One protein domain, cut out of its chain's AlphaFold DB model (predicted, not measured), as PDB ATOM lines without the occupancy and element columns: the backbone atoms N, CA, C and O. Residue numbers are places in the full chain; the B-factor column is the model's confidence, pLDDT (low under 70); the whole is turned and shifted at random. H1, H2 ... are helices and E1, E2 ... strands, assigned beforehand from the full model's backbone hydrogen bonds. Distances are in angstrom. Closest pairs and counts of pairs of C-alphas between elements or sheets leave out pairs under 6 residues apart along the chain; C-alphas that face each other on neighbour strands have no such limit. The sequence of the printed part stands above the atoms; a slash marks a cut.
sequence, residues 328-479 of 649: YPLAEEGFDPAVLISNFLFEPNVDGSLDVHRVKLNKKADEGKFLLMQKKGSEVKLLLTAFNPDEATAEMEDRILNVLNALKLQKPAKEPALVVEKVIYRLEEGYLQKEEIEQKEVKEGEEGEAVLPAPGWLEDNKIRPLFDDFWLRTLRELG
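AT A GLANCE: This is residues 328 to 479 of the 649 residues of an uncharacterized protein of Acidobacteria bacterium (UniProt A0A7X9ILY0). Two lobes stand side by side, each a strongly twisted sheet of five antiparallel strands with one helix packed on it: E3 E2 E1 E4 E5 with H2, and E8 E7 E6 E9 E10 with H1. The first lobe is finished by the last helix, H2, to which the chain returns after the second lobe. The printed part has 152 residues, with ten named strands and two named helices in the order E1 E2 E3 E4 E5 H1 E6 E7 E8 E9 E10 H2, and its class is mixed, helices and strands. The whole is compact, with a radius of gyration of the C-alphas of 15.5 A, and rounded, spanning 39 by 34 by 30 A.

IN THESE COORDINATES: One sheet holds E1, residues 336 to 341, 16.1 A long from first to last C-alpha, E2, residues 344 to 348, 13.2 A, E3, residues 354 to 358, 13.2 A, E4, residues 370 to 376, 19.1 A, and E5, residues 379 to 382, 10.5 A. E1 begins with C-alpha 336 at (224.199, 238.592, 161.991). The other sheet holds E6, residues 415 to 420, 16.4 A, E7, residues 423 to 428, 15.0 A, E8, residues 431 to 436, 16.4 A, E9, residues 454 to 459, 15.7 A, and E10, residues 462 to 465, 9.8 A. H1, residues 394 to 410, is 24.3 A long and begins with C-alpha 394 at (217.441, 253.187, 146.812). H2, residues 469 to 478, is 14.1 A long and ends with C-alpha 478 at (215.314, 220.755, 169.703).

HOW THE PARTS SIT: In the sheet E3 E2 E1 E4 E5, the edge strands are E3 and E5. E1 E2 E3 form a meander, each strand the antiparallel neighbour of the one before, and with E4 beside E1 they make a Greek key, in which the first strand is the antiparallel neighbour of the fourth. Within hydrogen-bond range are N 357 and O 345 of E3 and E2, 2.9 A, N 339 and O 346 of E1 and E2, 2.9 A, N 338 and O 373 of E1 and E4, 2.8 A, and N 374 and O 381 of the hairpin E4 and E5, 2.8 A. H2 is on one face of this sheet, making two layers, a helix over a sheet. Its height over the sheet is 9.8 A, and it runs across the strands, at 80 degrees to E1 on the local plane. It lies over E1 and only just over E2, on which 3 of its C-alphas fall; the closest C-alphas of H2 and E1 are those of Arg 476 and Ile 341, 6.2 A apart. The sheet E8 E7 E6 E9 E10 has edge strands E8 and E10. Here E6 E7 E8 are a meander, and E6 E7 E8 E9 a Greek key. N 426 and O 433 of E7 and E8 are 3.1 A apart, N 418 and O 425 of E6 and E7 2.9 A, N 456 and O 417 of E9 and E6 2.8 A, and N 457 and O 464 of the hairpin E9 and E10 2.8 A. H1 is on one face of this sheet, again as two layers, at a height over the sheet of 8.2 A. It lies over E7, E6 and, only just, E8, with 3 of its C-alphas, and runs slantwise to the strands, only just, at 31 degrees to E6 on the local plane; its closest C-alphas to E6 are those of Leu 404 and Pro 416, 5.6 A. Between the sheets, the closest C-alphas of E4 and E9 are those of Leu 372 and Ala 454, 7.1 A apart; H1 and H2 are apart. In H1 and H2 every O i to N i+4 pair is within hydrogen-bond range.

THE WHOLE: The two C-alphas farthest apart, those of Asn 362 and Glu 429, are 43.8 A apart. The printed part has no cut. The long links are E3 to E4, E5 to H1 and E8 to E9. The mean pLDDT of the printed part is 81.7; it is under 70 in residues 361 to 368 and 437 to 453.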
ATOM      1  N   TYR A 328     221.708 238.366 155.003       94.06
ATOM      2  CA  TYR A 328     222.766 239.308 155.394       94.06
ATOM      3  C   TYR A 328     222.623 240.709 154.781       94.06
ATOM      4  O   TYR A 328     222.806 241.674 155.521       94.06
ATOM      5  N   PRO A 329     222.241 240.877 153.497       94.38
ATOM      6  CA  PRO A 329     222.038 242.210 152.938       94.38
ATOM      7  C   PRO A 329     220.976 243.039 153.676       94.38
ATOM      8  O   PRO A 329     221.065 244.260 153.660       94.38
ATOM      9  N   LEU A 330     220.000 242.419 154.355       91.19
ATOM     10  CA  LEU A 330     218.996 243.112 155.179       91.19
ATOM     11  C   LEU A 330     219.445 243.365 156.626       91.19
ATOM     12  O   LEU A 330     218.786 244.127 157.332       91.19
ATOM     13  N   ALA A 331     220.556 242.783 157.077       91.81
ATOM     14  CA  ALA A 331     221.114 243.082 158.391       91.81
ATOM     15  C   ALA A 331     221.836 244.436 158.394       91.81
ATOM     16  O   ALA A 331     222.299 244.919 157.359       91.81
ATOM     17  N   GLU A 332     221.899 245.076 159.560       91.19
ATOM     18  CA  GLU A 332     222.740 246.255 159.762       91.19
ATOM     19  C   GLU A 332     224.226 245.875 159.827       91.19
ATOM     20  O   GLU A 332     224.593 244.727 160.084       91.19
ATOM     21  N   GLU A 333     225.112 246.854 159.636       88.38
ATOM     22  CA  GLU A 333     226.552 246.606 159.588       88.38
ATOM     23  C   GLU A 333     227.093 245.952 160.881       88.38
ATOM     24  O   GLU A 333     227.040 246.489 162.001       88.38
ATOM     25  N   GLY A 334     227.655 244.754 160.714       87.50
ATOM     26  CA  GLY A 334     228.199 243.941 161.800       87.50
ATOM     27  C   GLY A 334     227.148 243.256 162.677       87.50
ATOM     28  O   GLY A 334     227.494 242.868 163.793       87.50
ATOM     29  N   PHE A 335     225.897 243.151 162.218       92.38
ATOM     30  CA  PHE A 335     224.885 242.267 162.792       92.38
ATOM     31  C   PHE A 335     224.731 240.997 161.950       92.38
ATOM     32  O   PHE A 335     224.784 241.041 160.722       92.38
ATOM     33  N   ASP A 336     224.468 239.881 162.624       92.81
ATOM     34  CA  ASP A 336     224.199 238.592 161.991       92.81
ATOM     35  C   ASP A 336     222.687 238.308 161.974       92.81
ATOM     36  O   ASP A 336     222.035 238.456 163.018       92.81
ATOM     37  N   PRO A 337     222.098 237.901 160.831       94.94
ATOM     38  CA  PRO A 337     220.713 237.454 160.770       94.94
ATOM     39  C   PRO A 337     220.464 236.256 161.687       94.94
ATOM     40  O   PRO A 337     221.258 235.322 161.765       94.94
ATOM     41  N   ALA A 338     219.312 236.250 162.343       94.25
ATOM     42  CA  ALA A 338     218.897 235.194 163.249       94.25
ATOM     43  C   ALA A 338     217.387 234.956 163.143       94.25
ATOM     44  O   ALA A 338     216.630 235.807 162.676       94.25
ATOM     45  N   VAL A 339     216.921 233.807 163.621       92.31
ATOM     46  CA  VAL A 339     215.488 233.526 163.766       92.31
ATOM     47  C   VAL A 339     215.156 233.241 165.223       92.31
ATOM     48  O   VAL A 339     215.788 232.414 165.875       92.31
ATOM     49  N   LEU A 340     214.163 233.945 165.756       90.25
ATOM     50  CA  LEU A 340     213.623 233.705 167.088       90.25
ATOM     51  C   LEU A 340     212.386 232.814 166.973       90.25
ATOM     52  O   LEU A 340     211.401 233.199 166.346       90.25
ATOM     53  N   ILE A 341     212.430 231.648 167.615       88.56
ATOM     54  CA  ILE A 341     211.326 230.687 167.678       88.56
ATOM     55  C   ILE A 341     211.048 230.398 169.150       88.56
ATOM     56  O   ILE A 341     211.918 229.920 169.884       88.56
ATOM     57  N   SER A 342     209.831 230.701 169.604       85.56
ATOM     58  CA  SER A 342     209.508 230.699 171.035       85.56
ATOM     59  C   SER A 342     210.501 231.577 171.816       85.56
ATOM     60  O   SER A 342     210.517 232.780 171.605       85.56
ATOM     61  N   ASN A 343     211.335 231.021 172.697       87.69
ATOM     62  CA  ASN A 343     212.356 231.748 173.464       87.69
ATOM     63  C   ASN A 343     213.800 231.399 173.046       87.69
ATOM     64  O   ASN A 343     214.739 231.681 173.799       87.69
ATOM     65  N   PHE A 344     213.968 230.764 171.886       92.19
ATOM     66  CA  PHE A 344     215.255 230.345 171.340       92.19
ATOM     67  C   PHE A 344     215.600 231.184 170.112       92.19
ATOM     68  O   PHE A 344     214.841 231.223 169.145       92.19
ATOM     69  N   LEU A 345     216.740 231.865 170.170       93.00
ATOM     70  CA  LEU A 345     217.316 232.614 169.062       93.00
ATOM     71  C   LEU A 345     218.362 231.736 168.377       93.00
ATOM     72  O   LEU A 345     219.337 231.343 169.019       93.00
ATOM     73  N   PHE A 346     218.143 231.442 167.101       95.00
ATOM     74  CA  PHE A 346     219.028 230.636 166.270       95.00
ATOM     75  C   PHE A 346     219.816 231.543 165.328       95.00
ATOM     76  O   PHE A 346     219.204 232.303 164.576       95.00
ATOM     77  N   GLU A 347     221.143 231.451 165.353       94.56
ATOM     78  CA  GLU A 347     222.034 232.214 164.469       94.56
ATOM     79  C   GLU A 347     222.952 231.274 163.675       94.56
ATOM     80  O   GLU A 347     223.370 230.249 164.222       94.56
ATOM     81  N   PRO A 348     223.263 231.575 162.401       93.81
ATOM     82  CA  PRO A 348     224.233 230.810 161.631       93.81
ATOM     83  C   PRO A 348     225.600 230.806 162.309       93.81
ATOM     84  O   PRO A 348     226.050 231.822 162.833       93.81
ATOM     85  N   ASN A 349     226.282 229.666 162.258       89.69
ATOM     86  CA  ASN A 349     227.664 229.553 162.708       89.69
ATOM     87  C   ASN A 349     228.616 229.246 161.547       89.69
ATOM     88  O   ASN A 349     228.207 228.936 160.426       89.69
ATOM     89  N   VAL A 350     229.916 229.334 161.829       82.69
ATOM     90  CA  VAL A 350     230.992 229.143 160.839       82.69
ATOM     91  C   VAL A 350     231.014 227.750 160.205       82.69
ATOM     92  O   VAL A 350     231.572 227.588 159.123       82.69
ATOM     93  N   ASP A 351     230.395 226.761 160.853       79.88
ATOM     94  CA  ASP A 351     230.298 225.390 160.352       79.88
ATOM     95  C   ASP A 351     229.092 225.194 159.411       79.88
ATOM     96  O   ASP A 351     228.851 224.086 158.933       79.88
ATOM     97  N   GLY A 352     228.324 226.257 159.135       84.12
ATOM     98  CA  GLY A 352     227.125 226.202 158.297       84.12
ATOM     99  C   GLY A 352     225.907 225.599 159.002       84.12
ATOM    100  O   GLY A 352     224.964 225.189 158.333       84.12
ATOM    101  N   SER A 353     225.920 225.534 160.337       91.06
ATOM    102  CA  SER A 353     224.799 225.091 161.173       91.06
ATOM    103  C   SER A 353     224.250 226.263 162.002       91.06
ATOM    104  O   SER A 353     224.456 227.423 161.648       91.06
ATOM    105  N   LEU A 354     223.521 225.974 163.088       93.19
ATOM    106  CA  LEU A 354     222.908 226.983 163.961       93.19
ATOM    107  C   LEU A 354     223.408 226.893 165.405       93.19
ATOM    108  O   LEU A 354     223.274 225.842 166.045       93.19
ATOM    109  N   ASP A 355     223.859 228.026 165.937       92.06
ATOM    110  CA  ASP A 355     224.022 228.254 167.371       92.06
ATOM    111  C   ASP A 355     222.685 228.681 167.988       92.06
ATOM    112  O   ASP A 355     221.841 229.285 167.324       92.06
ATOM    113  N   VAL A 356     222.470 228.352 169.267       93.38
ATOM    114  CA  VAL A 356     221.189 228.585 169.953       93.38
ATOM    115  C   VAL A 356     221.395 229.356 171.247       93.38
ATOM    116  O   VAL A 356     222.137 228.926 172.130       93.38
ATOM    117  N   HIS A 357     220.658 230.455 171.402       91.69
ATOM    118  CA  HIS A 357     220.693 231.311 172.588       91.69
ATOM    119  C   HIS A 357     219.308 231.441 173.212       91.69
ATOM    120  O   HIS A 357     218.316 231.676 172.523       91.69
ATOM    121  N   ARG A 358     219.217 231.333 174.543       89.31
ATOM    122  CA  ARG A 358     217.962 231.610 175.259       89.31
ATOM    123  C   ARG A 358     217.783 233.108 175.455       89.31
ATOM    124  O   ARG A 358     218.593 233.745 176.126       89.31
ATOM    125  N   VAL A 359     216.668 233.641 174.969       84.94
ATOM    126  CA  VAL A 359     216.308 235.054 175.135       84.94
ATOM    127  C   VAL A 359     215.155 235.178 176.129       84.94
ATOM    128  O   VAL A 359     214.189 234.414 176.095       84.94
ATOM    129  N   LYS A 360     215.249 236.147 177.048       78.19
ATOM    130  CA  LYS A 360     214.130 236.504 177.929       78.19
ATOM    131  C   LYS A 360     213.159 237.382 177.151       78.19
ATOM    132  O   LYS A 360     213.511 238.493 176.772       78.19
ATOM    133  N   LEU A 361     211.942 236.895 176.942       66.94
ATOM    134  CA  LEU A 361     210.890 237.668 176.293       66.94
ATOM    135  C   LEU A 361     209.974 238.322 177.328       66.94
ATOM    136  O   LEU A 361     209.555 237.678 178.289       66.94
ATOM    137  N   ASN A 362     209.633 239.594 177.106       55.38
ATOM    138  CA  ASN A 362     208.691 240.343 177.949       55.38
ATOM    139  C   ASN A 362     207.222 239.919 177.729       55.38
ATOM    140  O   ASN A 362     206.371 240.178 178.576       55.38
ATOM    141  N   LYS A 363     206.924 239.247 176.610       55.59
ATOM    142  CA  LYS A 363     205.648 238.578 176.311       55.59
ATOM    143  C   LYS A 363     205.944 237.150 175.850       55.59
ATOM    144  O   LYS A 363     206.964 236.926 175.205       55.59
ATOM    145  N   LYS A 364     205.070 236.185 176.162       49.12
ATOM    146  CA  LYS A 364     205.143 234.853 175.539       49.12
ATOM    147  C   LYS A 364     205.043 235.041 174.021       49.12
ATOM    148  O   LYS A 364     204.086 235.658 173.570       49.12
ATOM    149  N   ALA A 365     206.034 234.559 173.273       53.56
ATOM    150  CA  ALA A 365     205.908 234.433 171.826       53.56
ATOM    151  C   ALA A 365     204.743 233.480 171.520       53.56
ATOM    152  O   ALA A 365     204.608 232.456 172.196       53.56
ATOM    153  N   ASP A 366     203.907 233.842 170.549       57.12
ATOM    154  CA  ASP A 366     202.783 233.009 170.121       57.12
ATOM    155  C   ASP A 366     203.288 231.649 169.621       57.12
ATOM    156  O   ASP A 366     204.322 231.538 168.952       57.12
ATOM    157  N   GLU A 367     202.554 230.593 169.966       49.84
ATOM    158  CA  GLU A 367     202.881 229.227 169.568       49.84
ATOM    159  C   GLU A 367     202.798 229.102 168.038       49.84
ATOM    160  O   GLU A 367     201.730 229.247 167.458       49.84
ATOM    161  N   GLY A 368     203.941 228.860 167.385       54.84
ATOM    162  CA  GLY A 368     204.037 228.702 165.925       54.84
ATOM    163  C   GLY A 368     204.557 229.928 165.169       54.84
ATOM    164  O   GLY A 368     204.871 229.814 163.989       54.84
ATOM    165  N   LYS A 369     204.735 231.075 165.836       71.94
ATOM    166  CA  LYS A 369     205.299 232.273 165.197       71.94
ATOM    167  C   LYS A 369     206.822 232.306 165.317       71.94
ATOM    168  O   LYS A 369     207.383 231.988 166.371       71.94
ATOM    169  N   PHE A 370     207.484 232.729 164.242       83.12
ATOM    170  CA  PHE A 370     208.902 233.079 164.244       83.12
ATOM    171  C   PHE A 370     209.075 234.575 163.984       83.12
ATOM    172  O   PHE A 370     208.236 235.200 163.340       83.12
ATOM    173  N   LEU A 371     210.175 235.143 164.473       85.38
ATOM    174  CA  LEU A 371     210.593 236.502 164.138       85.38
ATOM    175  C   LEU A 371     211.978 236.459 163.507       85.38
ATOM    176  O   LEU A 371     212.876 235.796 164.031       85.38
ATOM    177  N   LEU A 372     212.152 237.175 162.398       89.31
ATOM    178  CA  LEU A 372     213.477 237.434 161.848       89.31
ATOM    179  C   LEU A 372     214.135 238.529 162.680       89.31
ATOM    180  O   LEU A 372     213.632 239.647 162.801       89.31
ATOM    181  N   MET A 373     215.259 238.174 163.276       89.94
ATOM    182  CA  MET A 373     216.033 239.014 164.169       89.94
ATOM    183  C   MET A 373     217.417 239.245 163.571       89.94
ATOM    184  O   MET A 373     217.822 238.603 162.605       89.94
ATOM    185  N   GLN A 374     218.163 240.145 164.186       91.38
ATOM    186  CA  GLN A 374     219.582 240.326 163.950       91.38
ATOM    187  C   GLN A 374     220.293 240.486 165.297       91.38
ATOM    188  O   GLN A 374     219.713 241.040 166.243       91.38
ATOM    189  N   LYS A 375     221.522 239.977 165.407       91.88
ATOM    190  CA  LYS A 375     222.289 239.952 166.660       91.88
ATOM    191  C   LYS A 375     223.700 240.509 166.490       91.88
ATOM    192  O   LYS A 375     224.372 240.229 165.507       91.88
ATOM    193  N   LYS A 376     224.157 241.264 167.493       91.31
ATOM    194  CA  LYS A 376     225.545 241.729 167.640       91.31
ATOM    195  C   LYS A 376     225.932 241.720 169.114       91.31
ATOM    196  O   LYS A 376     225.416 242.494 169.919       91.31
ATOM    197  N   GLY A 377     226.829 240.816 169.503       86.19
ATOM    198  CA  GLY A 377     227.146 240.602 170.919       86.19
ATOM    199  C   GLY A 377     225.893 240.218 171.720       86.19
ATOM    200  O   GLY A 377     225.301 239.173 171.468       86.19
ATOM    201  N   SER A 378     225.489 241.054 172.681       84.56
ATOM    202  CA  SER A 378     224.261 240.867 173.473       84.56
ATOM    203  C   SER A 378     223.039 241.618 172.931       84.56
ATOM    204  O   SER A 378     221.952 241.487 173.493       84.56
ATOM    205  N   GLU A 379     223.209 242.450 171.905       88.56
ATOM    206  CA  GLU A 379     222.122 243.217 171.301       88.56
ATOM    207  C   GLU A 379     221.348 242.334 170.317       88.56
ATOM    208  O   GLU A 379     221.947 241.694 169.453       88.56
ATOM    209  N   VAL A 380     220.022 242.293 170.465       88.38
ATOM    210  CA  VAL A 380     219.107 241.525 169.611       88.38
ATOM    211  C   VAL A 380     217.925 242.421 169.251       88.38
ATOM    212  O   VAL A 380     217.254 242.941 170.144       88.38
ATOM    213  N   LYS A 381     217.657 242.586 167.956       88.50
ATOM    214  CA  LYS A 381     216.552 243.409 167.430       88.50
ATOM    215  C   LYS A 381     215.949 242.783 166.176       88.50
ATOM    216  O   LYS A 381     216.473 241.789 165.684       88.50
ATOM    217  N   LEU A 382     214.832 243.324 165.690       87.31
ATOM    218  CA  LEU A 382     214.209 242.857 164.447       87.31
ATOM    219  C   LEU A 382     215.176 243.040 163.271       87.31
ATOM    220  O   LEU A 382     215.879 244.048 163.205       87.31
ATOM    221  N   LEU A 383     215.207 242.065 162.360       88.38
ATOM    222  CA  LEU A 383     216.023 242.146 161.145       88.38
ATOM    223  C   LEU A 383     215.567 243.321 160.274       88.38
ATOM    224  O   LEU A 383     216.382 244.113 159.819       88.38
ATOM    225  N   LEU A 384     214.252 243.441 160.094       83.56
ATOM    226  CA  LEU A 384     213.630 244.496 159.314       83.56
ATOM    227  C   LEU A 384     212.442 245.048 160.101       83.56
ATOM    228  O   LEU A 384     211.570 244.302 160.545       83.56
ATOM    229  N   THR A 385     212.434 246.356 160.327       78.38
ATOM    230  CA  THR A 385     211.294 247.062 160.920       78.38
ATOM    231  C   THR A 385     210.313 247.459 159.825       78.38
ATOM    232  O   THR A 385     210.726 247.677 158.689       78.38
ATOM    233  N   ALA A 386     209.027 247.592 160.157       73.38
ATOM    234  CA  ALA A 386     208.047 248.140 159.220       73.38
ATOM    235  C   ALA A 386     208.507 249.510 158.689       73.38
ATOM    236  O   ALA A 386     208.994 250.342 159.457       73.38
ATOM    237  N   PHE A 387     208.372 249.716 157.381       80.94
ATOM    238  CA  PHE A 387     208.730 250.950 156.690       80.94
ATOM    239  C   PHE A 387     207.695 251.255 155.607       80.94
ATOM    240  O   PHE A 387     207.056 250.336 155.094       80.94
ATOM    241  N   ASN A 388     207.551 252.536 155.261       80.81
ATOM    242  CA  ASN A 388     206.665 252.967 154.185       80.81
ATOM    243  C   ASN A 388     207.300 252.594 152.829       80.81
ATOM    244  O   ASN A 388     208.365 253.129 152.505       80.81
ATOM    245  N   PRO A 389     206.684 251.707 152.028       81.31
ATOM    246  CA  PRO A 389     207.247 251.296 150.748       81.31
ATOM    247  C   PRO A 389     207.323 252.437 149.722       81.31
ATOM    248  O   PRO A 389     208.075 252.322 148.759       81.31
ATOM    249  N   ASP A 390     206.578 253.534 149.886       81.12
ATOM    250  CA  ASP A 390     206.649 254.708 148.997       81.12
ATOM    251  C   ASP A 390     207.809 255.655 149.326       81.12
ATOM    252  O   ASP A 390     208.195 256.477 148.498       81.12
ATOM    253  N   GLU A 391     208.398 255.514 150.514       83.38
ATOM    254  CA  GLU A 391     209.560 256.281 150.979       83.38
ATOM    255  C   GLU A 391     210.821 255.402 151.086       83.38
ATOM    256  O   GLU A 391     211.813 255.800 151.701       83.38
ATOM    257  N   ALA A 392     210.793 254.194 150.510       81.62
ATOM    258  CA  ALA A 392     211.934 253.288 150.508       81.62
ATOM    259  C   ALA A 392     213.139 253.944 149.813       81.62
ATOM    260  O   ALA A 392     213.041 254.461 148.701       81.62
ATOM    261  N   THR A 393     214.295 253.949 150.480       86.44
ATOM    262  CA  THR A 393     215.530 254.470 149.886       86.44
ATOM    263  C   THR A 393     216.044 253.512 148.812       86.44
ATOM    264  O   THR A 393     215.861 252.301 148.928       86.44
ATOM    265  N   ALA A 394     216.776 254.028 147.817       87.06
ATOM    266  CA  ALA A 394     217.441 253.187 146.812       87.06
ATOM    267  C   ALA A 394     218.347 252.118 147.457       87.06
ATOM    268  O   ALA A 394     218.399 250.982 147.010       87.06
ATOM    269  N   GLU A 395     218.995 252.459 148.576       89.00
ATOM    270  CA  GLU A 395     219.784 251.510 149.364       89.00
ATOM    271  C   GLU A 395     218.929 250.369 149.944       89.00
ATOM    272  O   GLU A 395     219.357 249.218 149.944       89.00
ATOM    273  N   MET A 396     217.718 250.653 150.434       89.00
ATOM    274  CA  MET A 396     216.807 249.611 150.918       89.00
ATOM    275  C   MET A 396     216.347 248.704 149.773       89.00
ATOM    276  O   MET A 396     216.354 247.484 149.924       89.00
ATOM    277  N   GLU A 397     215.992 249.278 148.623       89.94
ATOM    278  CA  GLU A 397     215.599 248.515 147.434       89.94
ATOM    279  C   GLU A 397     216.739 247.617 146.928       89.94
ATOM    280  O   GLU A 397     216.514 246.431 146.683       89.94
ATOM    281  N   ASP A 398     217.979 248.117 146.891       91.94
ATOM    282  CA  ASP A 398     219.168 247.327 146.544       91.94
ATOM    283  C   ASP A 398     219.389 246.162 147.521       91.94
ATOM    284  O   ASP A 398     219.708 245.038 147.119       91.94
ATOM    285  N   ARG A 399     219.190 246.388 148.825       92.88
ATOM    286  CA  ARG A 399     219.288 245.328 149.844       92.88
ATOM    287  C   ARG A 399     218.216 244.258 149.640       92.88
ATOM    288  O   ARG A 399     218.535 243.070 149.710       92.88
ATOM    289  N   ILE A 400     216.977 244.657 149.344       92.81
ATOM    290  CA  ILE A 400     215.875 243.731 149.035       92.81
ATOM    291  C   ILE A 400     216.200 242.926 147.772       92.81
ATOM    292  O   ILE A 400     216.118 241.698 147.802       92.81
ATOM    293  N   LEU A 401     216.632 243.587 146.693       94.06
ATOM    294  CA  LEU A 401     217.032 242.946 145.441       94.06
ATOM    295  C   LEU A 401     218.116 241.883 145.672       94.06
ATOM    296  O   LEU A 401     217.989 240.750 145.202       94.06
ATOM    297  N   ASN A 402     219.152 242.214 146.446       94.12
ATOM    298  CA  ASN A 402     220.235 241.288 146.774       94.12
ATOM    299  C   ASN A 402     219.746 240.058 147.552       94.12
ATOM    300  O   ASN A 402     220.161 238.939 147.244       94.12
ATOM    301  N   VAL A 403     218.829 240.231 148.513       94.94
ATOM    302  CA  VAL A 403     218.225 239.099 149.236       94.94
ATOM    303  C   VAL A 403     217.391 238.221 148.314       94.94
ATOM    304  O   VAL A 403     217.549 237.000 148.333       94.94
ATOM    305  N   LEU A 404     216.516 238.807 147.492       95.00
ATOM    306  CA  LEU A 404     215.678 238.024 146.584       95.00
ATOM    307  C   LEU A 404     216.537 237.249 145.576       95.00
ATOM    308  O   LEU A 404     216.276 236.072 145.335       95.00
ATOM    309  N   ASN A 405     217.607 237.853 145.051       94.38
ATOM    310  CA  ASN A 405     218.558 237.167 144.174       94.38
ATOM    311  C   ASN A 405     219.273 236.007 144.885       94.38
ATOM    312  O   ASN A 405     219.350 234.907 144.334       94.38
ATOM    313  N   ALA A 406     219.738 236.208 146.123       94.19
ATOM    314  CA  ALA A 406     220.362 235.150 146.918       94.19
ATOM    315  C   ALA A 406     219.391 233.984 147.189       94.19
ATOM    316  O   ALA A 406     219.759 232.817 147.042       94.19
ATOM    317  N   LEU A 407     218.131 234.286 147.515       94.56
ATOM    318  CA  LEU A 407     217.087 233.277 147.713       94.56
ATOM    319  C   LEU A 407     216.741 232.537 146.414       94.56
ATOM    320  O   LEU A 407     216.553 231.317 146.443       94.56
ATOM    321  N   LYS A 408     216.691 233.238 145.273       93.94
ATOM    322  CA  LYS A 408     216.442 232.629 143.959       93.94
ATOM    323  C   LYS A 408     217.570 231.684 143.560       93.94
ATOM    324  O   LYS A 408     217.292 230.597 143.061       93.94
ATOM    325  N   LEU A 409     218.822 232.066 143.820       92.94
ATOM    326  CA  LEU A 409     219.982 231.208 143.589       92.94
ATOM    327  C   LEU A 409     219.913 229.941 144.451       92.94
ATOM    328  O   LEU A 409     220.184 228.846 143.962       92.94
ATOM    329  N   GLN A 410     219.490 230.083 145.710       90.25
ATOM    330  CA  GLN A 410     219.379 228.959 146.637       90.25
ATOM    331  C   GLN A 410     218.226 228.006 146.294       90.25
ATOM    332  O   GLN A 410     218.347 226.792 146.475       90.25
ATOM    333  N   LYS A 411     217.096 228.530 145.804       89.62
ATOM    334  CA  LYS A 411     215.944 227.732 145.353       89.62
ATOM    335  C   LYS A 411     215.416 228.220 143.999       89.62
ATOM    336  O   LYS A 411     214.383 228.888 143.957       89.62
ATOM    337  N   PRO A 412     216.031 227.795 142.880       87.88
ATOM    338  CA  PRO A 412     215.658 228.267 141.543       87.88
ATOM    339  C   PRO A 412     214.205 227.969 141.158       87.88
ATOM    340  O   PRO A 412     213.584 228.734 140.423       87.88
ATOM    341  N   ALA A 413     213.652 226.872 141.682       88.12
ATOM    342  CA  ALA A 413     212.283 226.434 141.416       88.12
ATOM    343  C   ALA A 413     211.208 227.252 142.151       88.12
ATOM    344  O   ALA A 413     210.030 227.083 141.855       88.12
ATOM    345  N   LYS A 414     211.585 228.102 143.112       89.38
ATOM    346  CA  LYS A 414     210.649 228.959 143.845       89.38
ATOM    347  C   LYS A 414     210.845 230.419 143.461       89.38
ATOM    348  O   LYS A 414     211.928 230.821 143.028       89.38
ATOM    349  N   GLU A 415     209.794 231.211 143.601       90.75
ATOM    350  CA  GLU A 415     209.836 232.654 143.381       90.75
ATOM    351  C   GLU A 415     209.930 233.358 144.735       90.75
ATOM    352  O   GLU A 415     208.999 233.257 145.531       90.75
ATOM    353  N   PRO A 416     211.061 234.001 145.064       93.31
ATOM    354  CA  PRO A 416     211.176 234.744 146.305       93.31
ATOM    355  C   PRO A 416     210.454 236.086 146.177       93.31
ATOM    356  O   PRO A 416     210.551 236.765 145.154       93.31
ATOM    357  N   ALA A 417     209.773 236.484 147.243       91.12
ATOM    358  CA  ALA A 417     209.107 237.773 147.332       91.12
ATOM    359  C   ALA A 417     209.163 238.319 148.762       91.12
ATOM    360  O   ALA A 417     209.277 237.560 149.726       91.12
ATOM    361  N   LEU A 418     209.078 239.638 148.906       88.88
ATOM    362  CA  LEU A 418     208.981 240.324 150.194       88.88
ATOM    363  C   LEU A 418     207.713 241.173 150.203       88.88
ATOM    364  O   LEU A 418     207.522 242.004 149.319       88.88
ATOM    365  N   VAL A 419     206.869 240.983 151.215       82.31
ATOM    366  CA  VAL A 419     205.667 241.802 151.408       82.31
ATOM    367  C   VAL A 419     205.925 242.842 152.485       82.31
ATOM    368  O   VAL A 419     206.378 242.516 153.587       82.31
ATOM    369  N   VAL A 420     205.612 244.094 152.161       80.31
ATOM    370  CA  VAL A 420     205.665 245.233 153.077       80.31
ATOM    371  C   VAL A 420     204.362 246.007 152.926       80.31
ATOM    372  O   VAL A 420     204.099 246.594 151.880       80.31
ATOM    373  N   GLU A 421     203.527 245.985 153.963       76.38
ATOM    374  CA  GLU A 421     202.188 246.589 153.951       76.38
ATOM    375  C   GLU A 421     201.315 246.104 152.777       76.38
ATOM    376  O   GLU A 421     200.808 244.985 152.820       76.38
ATOM    377  N   LYS A 422     201.117 246.934 151.742       76.81
ATOM    378  CA  LYS A 422     200.328 246.617 150.536       76.81
ATOM    379  C   LYS A 422     201.187 246.351 149.302       76.81
ATOM    380  O   LYS A 422     200.653 246.218 148.208       76.81
ATOM    381  N   VAL A 423     202.503 246.306 149.457       83.31
ATOM    382  CA  VAL A 423     203.445 246.212 148.347       83.31
ATOM    383  C   VAL A 423     204.154 244.868 148.377       83.31
ATOM    384  O   VAL A 423     204.652 244.442 149.423       83.31
ATOM    385  N   ILE A 424     204.237 244.227 147.214       86.50
ATOM    386  CA  ILE A 424     205.100 243.072 146.982       86.50
ATOM    387  C   ILE A 424     206.321 243.485 146.173       86.50
ATOM    388  O   ILE A 424     206.217 244.069 145.095       86.50
ATOM    389  N   TYR A 425     207.484 243.145 146.715       89.25
ATOM    390  CA  TYR A 425     208.755 243.183 146.017       89.25
ATOM    391  C   TYR A 425     209.037 241.793 145.457       89.25
ATOM    392  O   TYR A 425     209.085 240.820 146.217       89.25
ATOM    393  N   ARG A 426     209.230 241.695 144.143       90.50
ATOM    394  CA  ARG A 426     209.531 240.436 143.443       90.50
ATOM    395  C   ARG A 426     210.610 240.639 142.382       90.50
ATOM    396  O   ARG A 426     210.938 241.772 142.035       90.50
ATOM    397  N   LEU A 427     211.150 239.539 141.866       89.38
ATOM    398  CA  LEU A 427     212.097 239.560 140.750       89.38
ATOM    399  C   LEU A 427     211.369 239.363 139.422       89.38
ATOM    400  O   LEU A 427     210.662 238.372 139.256       89.38
ATOM    401  N   GLU A 428     211.617 240.241 138.456       85.31
ATOM    402  CA  GLU A 428     211.184 240.068 137.066       85.31
ATOM    403  C   GLU A 428     212.357 240.398 136.147       85.31
ATOM    404  O   GLU A 428     212.970 241.456 136.266       85.31
ATOM    405  N   GLU A 429     212.749 239.441 135.302       80.94
ATOM    406  CA  GLU A 429     213.941 239.539 134.440       80.94
ATOM    407  C   GLU A 429     215.243 239.938 135.181       80.94
ATOM    408  O   GLU A 429     216.171 240.481 134.590       80.94
ATOM    409  N   GLY A 430     215.333 239.642 136.485       77.38
ATOM    410  CA  GLY A 430     216.490 239.968 137.331       77.38
ATOM    411  C   GLY A 430     216.460 241.366 137.960       77.38
ATOM    412  O   GLY A 430     217.377 241.709 138.705       77.38
ATOM    413  N   TYR A 431     215.405 242.143 137.715       83.94
ATOM    414  CA  TYR A 431     215.182 243.453 138.318       83.94
ATOM    415  C   TYR A 431     214.124 243.385 139.419       83.94
ATOM    416  O   TYR A 431     213.254 242.511 139.421       83.94
ATOM    417  N   LEU A 432     214.209 244.324 140.363       89.44
ATOM    418  CA  LEU A 432     213.211 244.481 141.411       89.44
ATOM    419  C   LEU A 432     211.947 245.115 140.821       89.44
ATOM    420  O   LEU A 432     211.995 246.226 140.301       89.44
ATOM    421  N   GLN A 433     210.822 244.418 140.926       87.88
ATOM    422  CA  GLN A 433     209.501 244.956 140.619       87.88
ATOM    423  C   GLN A 433     208.757 245.252 141.914       87.88
ATOM    424  O   GLN A 433     208.785 244.447 142.851       87.88
ATOM    425  N   LYS A 434     208.070 246.396 141.930       86.69
ATOM    426  CA  LYS A 434     207.191 246.842 143.009       86.69
ATOM    427  C   LYS A 434     205.756 246.816 142.495       86.69
ATOM    428  O   LYS A 434     205.408 247.605 141.621       86.69
ATOM    429  N   GLU A 435     204.926 245.938 143.046       82.94
ATOM    430  CA  GLU A 435     203.500 245.877 142.710       82.94
ATOM    431  C   GLU A 435     202.644 246.159 143.943       82.94
ATOM    432  O   GLU A 435     202.937 245.690 145.045       82.94
ATOM    433  N   GLU A 436     201.582 246.939 143.761       74.81
ATOM    434  CA  GLU A 436     200.597 247.210 144.804       74.81
ATOM    435  C   GLU A 436     199.522 246.121 144.760       74.81
ATOM    436  O   GLU A 436     198.894 245.889 143.728       74.81
ATOM    437  N   ILE A 437     199.328 245.419 145.874       66.00
ATOM    438  CA  ILE A 437     198.371 244.321 145.976       66.00
ATOM    439  C   ILE A 437     197.063 244.859 146.564       66.00
ATOM    440  O   ILE A 437     197.019 245.324 147.709       66.00
ATOM    441  N   GLU A 438     195.949 244.703 145.843       56.47
ATOM    442  CA  GLU A 438     194.633 244.755 146.479       56.47
ATOM    443  C   GLU A 438     194.500 243.530 147.400       56.47
ATOM    444  O   GLU A 438     194.504 242.400 146.921       56.47
ATOM    445  N   GLN A 439     194.351 243.722 148.719       47.59
ATOM    446  CA  GLN A 439     194.271 242.662 149.758       47.59
ATOM    447  C   GLN A 439     193.299 241.486 149.468       47.59
ATOM    448  O   GLN A 439     193.275 240.506 150.209       47.59
ATOM    449  N   LYS A 440     192.470 241.563 148.420       43.03
ATOM    450  CA  LYS A 440     191.590 240.486 147.947       43.03
ATOM    451  C   LYS A 440     192.265 239.471 147.010       43.03
ATOM    452  O   LYS A 440     191.741 238.362 146.903       43.03
ATOM    453  N   GLU A 441     193.367 239.815 146.340       42.47
ATOM    454  CA  GLU A 441     193.988 238.972 145.299       42.47
ATOM    455  C   GLU A 441     195.076 238.029 145.831       42.47
ATOM    456  O   GLU A 441     195.243 236.929 145.301       42.47
ATOM    457  N   VAL A 442     195.734 238.394 146.936       42.75
ATOM    458  CA  VAL A 442     196.684 237.533 147.655       42.75
ATOM    459  C   VAL A 442     196.048 237.107 148.969       42.75
ATOM    460  O   VAL A 442     195.916 237.894 149.902       42.75
ATOM    461  N   LYS A 443     195.623 235.843 149.056       42.00
ATOM    462  CA  LYS A 443     195.198 235.269 150.338       42.00
ATOM    463  C   LYS A 443     196.450 234.921 151.133       42.00
ATOM    464  O   LYS A 443     197.217 234.065 150.686       42.00
ATOM    465  N   GLU A 444     196.623 235.516 152.312       49.22
ATOM    466  CA  GLU A 444     197.510 234.942 153.328       49.22
ATOM    467  C   GLU A 444     197.147 233.455 153.469       49.22
ATOM    468  O   GLU A 444     195.967 233.093 153.542       49.22
ATOM    469  N   GLY A 445     198.139 232.565 153.376       44.41
ATOM    470  CA  GLY A 445     197.893 231.149 153.636       44.41
ATOM    471  C   GLY A 445     197.267 231.007 155.024       44.41
ATOM    472  O   GLY A 445     197.734 231.654 155.955       44.41
ATOM    473  N   GLU A 446     196.193 230.225 155.163       39.69
ATOM    474  CA  GLU A 446     195.574 230.035 156.478       39.69
ATOM    475  C   GLU A 446     196.603 229.518 157.504       39.69
ATOM    476  O   GLU A 446     197.408 228.638 157.197       39.69
ATOM    477  N   GLU A 447     196.494 230.112 158.702       37.53
ATOM    478  CA  GLU A 447     197.311 230.050 159.929       37.53
ATOM    479  C   GLU A 447     198.625 230.874 159.977       37.53
ATOM    480  O   GLU A 447     199.717 230.380 159.710       37.53
ATOM    481  N   GLY A 448     198.522 232.113 160.507       40.53
ATOM    482  CA  GLY A 448     199.361 232.497 161.658       40.53
ATOM    483  C   GLY A 448     200.257 233.746 161.612       40.53
ATOM    484  O   GLY A 448     201.210 233.757 162.380       40.53
ATOM    485  N   GLU A 449     199.979 234.767 160.787       41.88
ATOM    486  CA  GLU A 449     200.618 236.111 160.783       41.88
ATOM    487  C   GLU A 449     202.137 236.128 161.064       41.88
ATOM    488  O   GLU A 449     202.599 236.397 162.182       41.88
ATOM    489  N   ALA A 450     202.932 235.904 160.014       41.31
ATOM    490  CA  ALA A 450     204.304 236.390 159.991       41.31
ATOM    491  C   ALA A 450     204.269 237.915 160.188       41.31
ATOM    492  O   ALA A 450     203.674 238.638 159.390       41.31
ATOM    493  N   VAL A 451     204.869 238.404 161.275       50.19
ATOM    494  CA  VAL A 451     204.968 239.843 161.535       50.19
ATOM    495  C   VAL A 451     205.835 240.452 160.434       50.19
ATOM    496  O   VAL A 451     207.029 240.168 160.343       50.19
ATOM    497  N   LEU A 452     205.184 241.246 159.582       52.88
ATOM    498  CA  LEU A 452     205.773 242.056 158.520       52.88
ATOM    499  C   LEU A 452     206.956 242.900 159.029       52.88
ATOM    500  O   LEU A 452     206.917 243.365 160.174       52.88
ATOM    501  N   PRO A 453     207.918 243.249 158.156       68.75
ATOM    502  CA  PRO A 453     208.178 242.705 156.813       68.75
ATOM    503  C   PRO A 453     209.175 241.523 156.830       68.75
ATOM    504  O   PRO A 453     210.244 241.610 157.434       68.75
ATOM    505  N   ALA A 454     208.852 240.422 156.137       76.12
ATOM    506  CA  ALA A 454     209.700 239.224 156.055       76.12
ATOM    507  C   ALA A 454     209.673 238.587 154.646       76.12
ATOM    508  O   ALA A 454     208.593 238.495 154.056       76.12
ATOM    509  N   PRO A 455     210.820 238.130 154.099       86.12
ATOM    510  CA  PRO A 455     210.848 237.408 152.828       86.12
ATOM    511  C   PRO A 455     210.066 236.089 152.891       86.12
ATOM    512  O   PRO A 455     209.943 235.473 153.951       86.12
ATOM    513  N   GLY A 456     209.579 235.632 151.743       88.62
ATOM    514  CA  GLY A 456     208.831 234.390 151.579       88.62
ATOM    515  C   GLY A 456     208.867 233.878 150.140       88.62
ATOM    516  O   GLY A 456     209.646 234.358 149.316       88.62
ATOM    517  N   TRP A 457     208.026 232.888 149.846       89.81
ATOM    518  CA  TRP A 457     207.910 232.260 148.530       89.81
ATOM    519  C   TRP A 457     206.533 232.543 147.926       89.81
ATOM    520  O   TRP A 457     205.522 232.223 148.547       89.81
ATOM    521  N   LEU A 458     206.482 233.120 146.730       86.88
ATOM    522  CA  LEU A 458     205.250 233.333 145.976       86.88
ATOM    523  C   LEU A 458     204.851 232.031 145.263       86.88
ATOM    524  O   LEU A 458     205.593 231.514 144.432       86.88
ATOM    525  N   GLU A 459     203.689 231.481 145.617       84.19
ATOM    526  CA  GLU A 459     203.104 230.270 145.026       84.19
ATOM    527  C   GLU A 459     201.587 230.479 144.858       84.19
ATOM    528  O   GLU A 459     200.896 230.768 145.833       84.19
ATOM    529  N   ASP A 460     201.050 230.346 143.639       79.38
ATOM    530  CA  ASP A 460     199.615 230.514 143.321       79.38
ATOM    531  C   ASP A 460     198.993 231.832 143.844       79.38
ATOM    532  O   ASP A 460     197.918 231.827 144.453       79.38
ATOM    533  N   ASN A 461     199.679 232.967 143.653       74.12
ATOM    534  CA  ASN A 461     199.317 234.275 144.230       74.12
ATOM    535  C   ASN A 461     199.189 234.262 145.766       74.12
ATOM    536  O   ASN A 461     198.447 235.053 146.342       74.12
ATOM    537  N   LYS A 462     199.897 233.367 146.461       76.81
ATOM    538  CA  LYS A 462     199.995 233.357 147.923       76.81
ATOM    539  C   LYS A 462     201.444 233.401 148.354       76.81
ATOM    540  O   LYS A 462     202.288 232.689 147.819       76.81
ATOM    541  N   ILE A 463     201.717 234.195 149.378       78.25
ATOM    542  CA  ILE A 463     203.040 234.246 149.988       78.25
ATOM    543  C   ILE A 463     203.117 233.177 151.069       78.25
ATOM    544  O   ILE A 463     202.393 233.203 152.064       78.25
ATOM    545  N   ARG A 464     203.998 232.207 150.849       83.56
ATOM    546  CA  ARG A 464     204.379 231.191 151.823       83.56
ATOM    547  C   ARG A 464     205.550 231.701 152.669       83.56
ATOM    548  O   ARG A 464     206.431 232.370 152.128       83.56
ATOM    549  N   PRO A 465     205.607 231.370 153.969       84.44
ATOM    550  CA  PRO A 465     206.735 231.744 154.818       84.44
ATOM    551  C   PRO A 465     208.082 231.229 154.290       84.44
ATOM    552  O   PRO A 465     208.146 230.178 153.648       84.44
ATOM    553  N   LEU A 466     209.168 231.944 154.605       88.25
ATOM    554  CA  LEU A 466     210.535 231.550 154.231       88.25
ATOM    555  C   LEU A 466     210.900 230.142 154.725       88.25
ATOM    556  O   LEU A 466     211.518 229.366 153.987       88.25
ATOM    557  N   PHE A 467     210.515 229.831 155.965       89.00
ATOM    558  CA  PHE A 467     210.780 228.561 156.630       89.00
ATOM    559  C   PHE A 467     209.553 227.652 156.591       89.00
ATOM    560  O   PHE A 467     208.438 228.092 156.864       89.00
ATOM    561  N   ASP A 468     209.780 226.372 156.303       87.56
ATOM    562  CA  ASP A 468     208.751 225.341 156.405       87.56
ATOM    563  C   ASP A 468     208.331 225.133 157.872       87.56
ATOM    564  O   ASP A 468     209.178 225.149 158.774       87.56
ATOM    565  N   ASP A 469     207.039 224.902 158.120       87.69
ATOM    566  CA  ASP A 469     206.512 224.661 159.470       87.69
ATOM    567  C   ASP A 469     207.207 223.467 160.140       87.69
ATOM    568  O   ASP A 469     207.555 223.519 161.322       87.69
ATOM    569  N   PHE A 470     207.527 222.418 159.377       92.31
ATOM    570  CA  PHE A 470     208.275 221.276 159.895       92.31
ATOM    571  C   PHE A 470     209.654 221.680 160.444       92.31
ATOM    572  O   PHE A 470     210.071 221.185 161.499       92.31
ATOM    573  N   TRP A 471     210.362 222.600 159.781       92.88
ATOM    574  CA  TRP A 471     211.658 223.086 160.261       92.88
ATOM    575  C   TRP A 471     211.507 223.892 161.544       92.88
ATOM    576  O   TRP A 471     212.264 223.678 162.489       92.88
ATOM    577  N   LEU A 472     210.502 224.768 161.612       90.69
ATOM    578  CA  LEU A 472     210.223 225.571 162.801       90.69
ATOM    579  C   LEU A 472     209.848 224.692 164.000       90.69
ATOM    580  O   LEU A 472     210.390 224.877 165.091       90.69
ATOM    581  N   ARG A 473     208.980 223.689 163.800       93.00
ATOM    582  CA  ARG A 473     208.632 222.704 164.838       93.00
ATOM    583  C   ARG A 473     209.847 221.902 165.284       93.00
ATOM    584  O   ARG A 473     210.026 221.724 166.488       93.00
ATOM    585  N   THR A 474     210.698 221.482 164.347       95.25
ATOM    586  CA  THR A 474     211.936 220.751 164.648       95.25
ATOM    587  C   THR A 474     212.902 221.604 165.467       95.25
ATOM    588  O   THR A 474     213.353 221.160 166.519       95.25
ATOM    589  N   LEU A 475     213.188 222.840 165.047       94.44
ATOM    590  CA  LEU A 475     214.080 223.744 165.780       94.44
ATOM    591  C   LEU A 475     213.523 224.104 167.155       94.44
ATOM    592  O   LEU A 475     214.274 224.102 168.125       94.44
ATOM    593  N   ARG A 476     212.213 224.342 167.277       92.56
ATOM    594  CA  ARG A 476     211.552 224.567 168.570       92.56
ATOM    595  C   ARG A 476     211.674 223.355 169.485       92.56
ATOM    596  O   ARG A 476     211.986 223.510 170.664       92.56
ATOM    597  N   GLU A 477     211.394 222.166 168.952       94.75
ATOM    598  CA  GLU A 477     211.471 220.925 169.715       94.75
ATOM    599  C   GLU A 477     212.906 220.665 170.149       94.75
ATOM    600  O   GLU A 477     213.110 220.334 171.307       94.75
ATOM    601  N   LEU A 478     213.912 220.874 169.300       94.62
ATOM    602  CA  LEU A 478     215.314 220.755 169.703       94.62
ATOM    603  C   LEU A 478     215.698 221.845 170.716       94.62
ATOM    604  O   LEU A 478     216.260 221.523 171.764       94.62
ATOM    605  N   GLY A 479     215.353 223.106 170.475       93.19
ATOM    606  CA  GLY A 479     215.745 224.237 171.314       93.19
ATOM    607  C   GLY A 479     217.259 224.273 171.528       93.19
ATOM    608  O   GLY A 479     218.033 224.083 170.594       93.19
TER     609      GLY A 479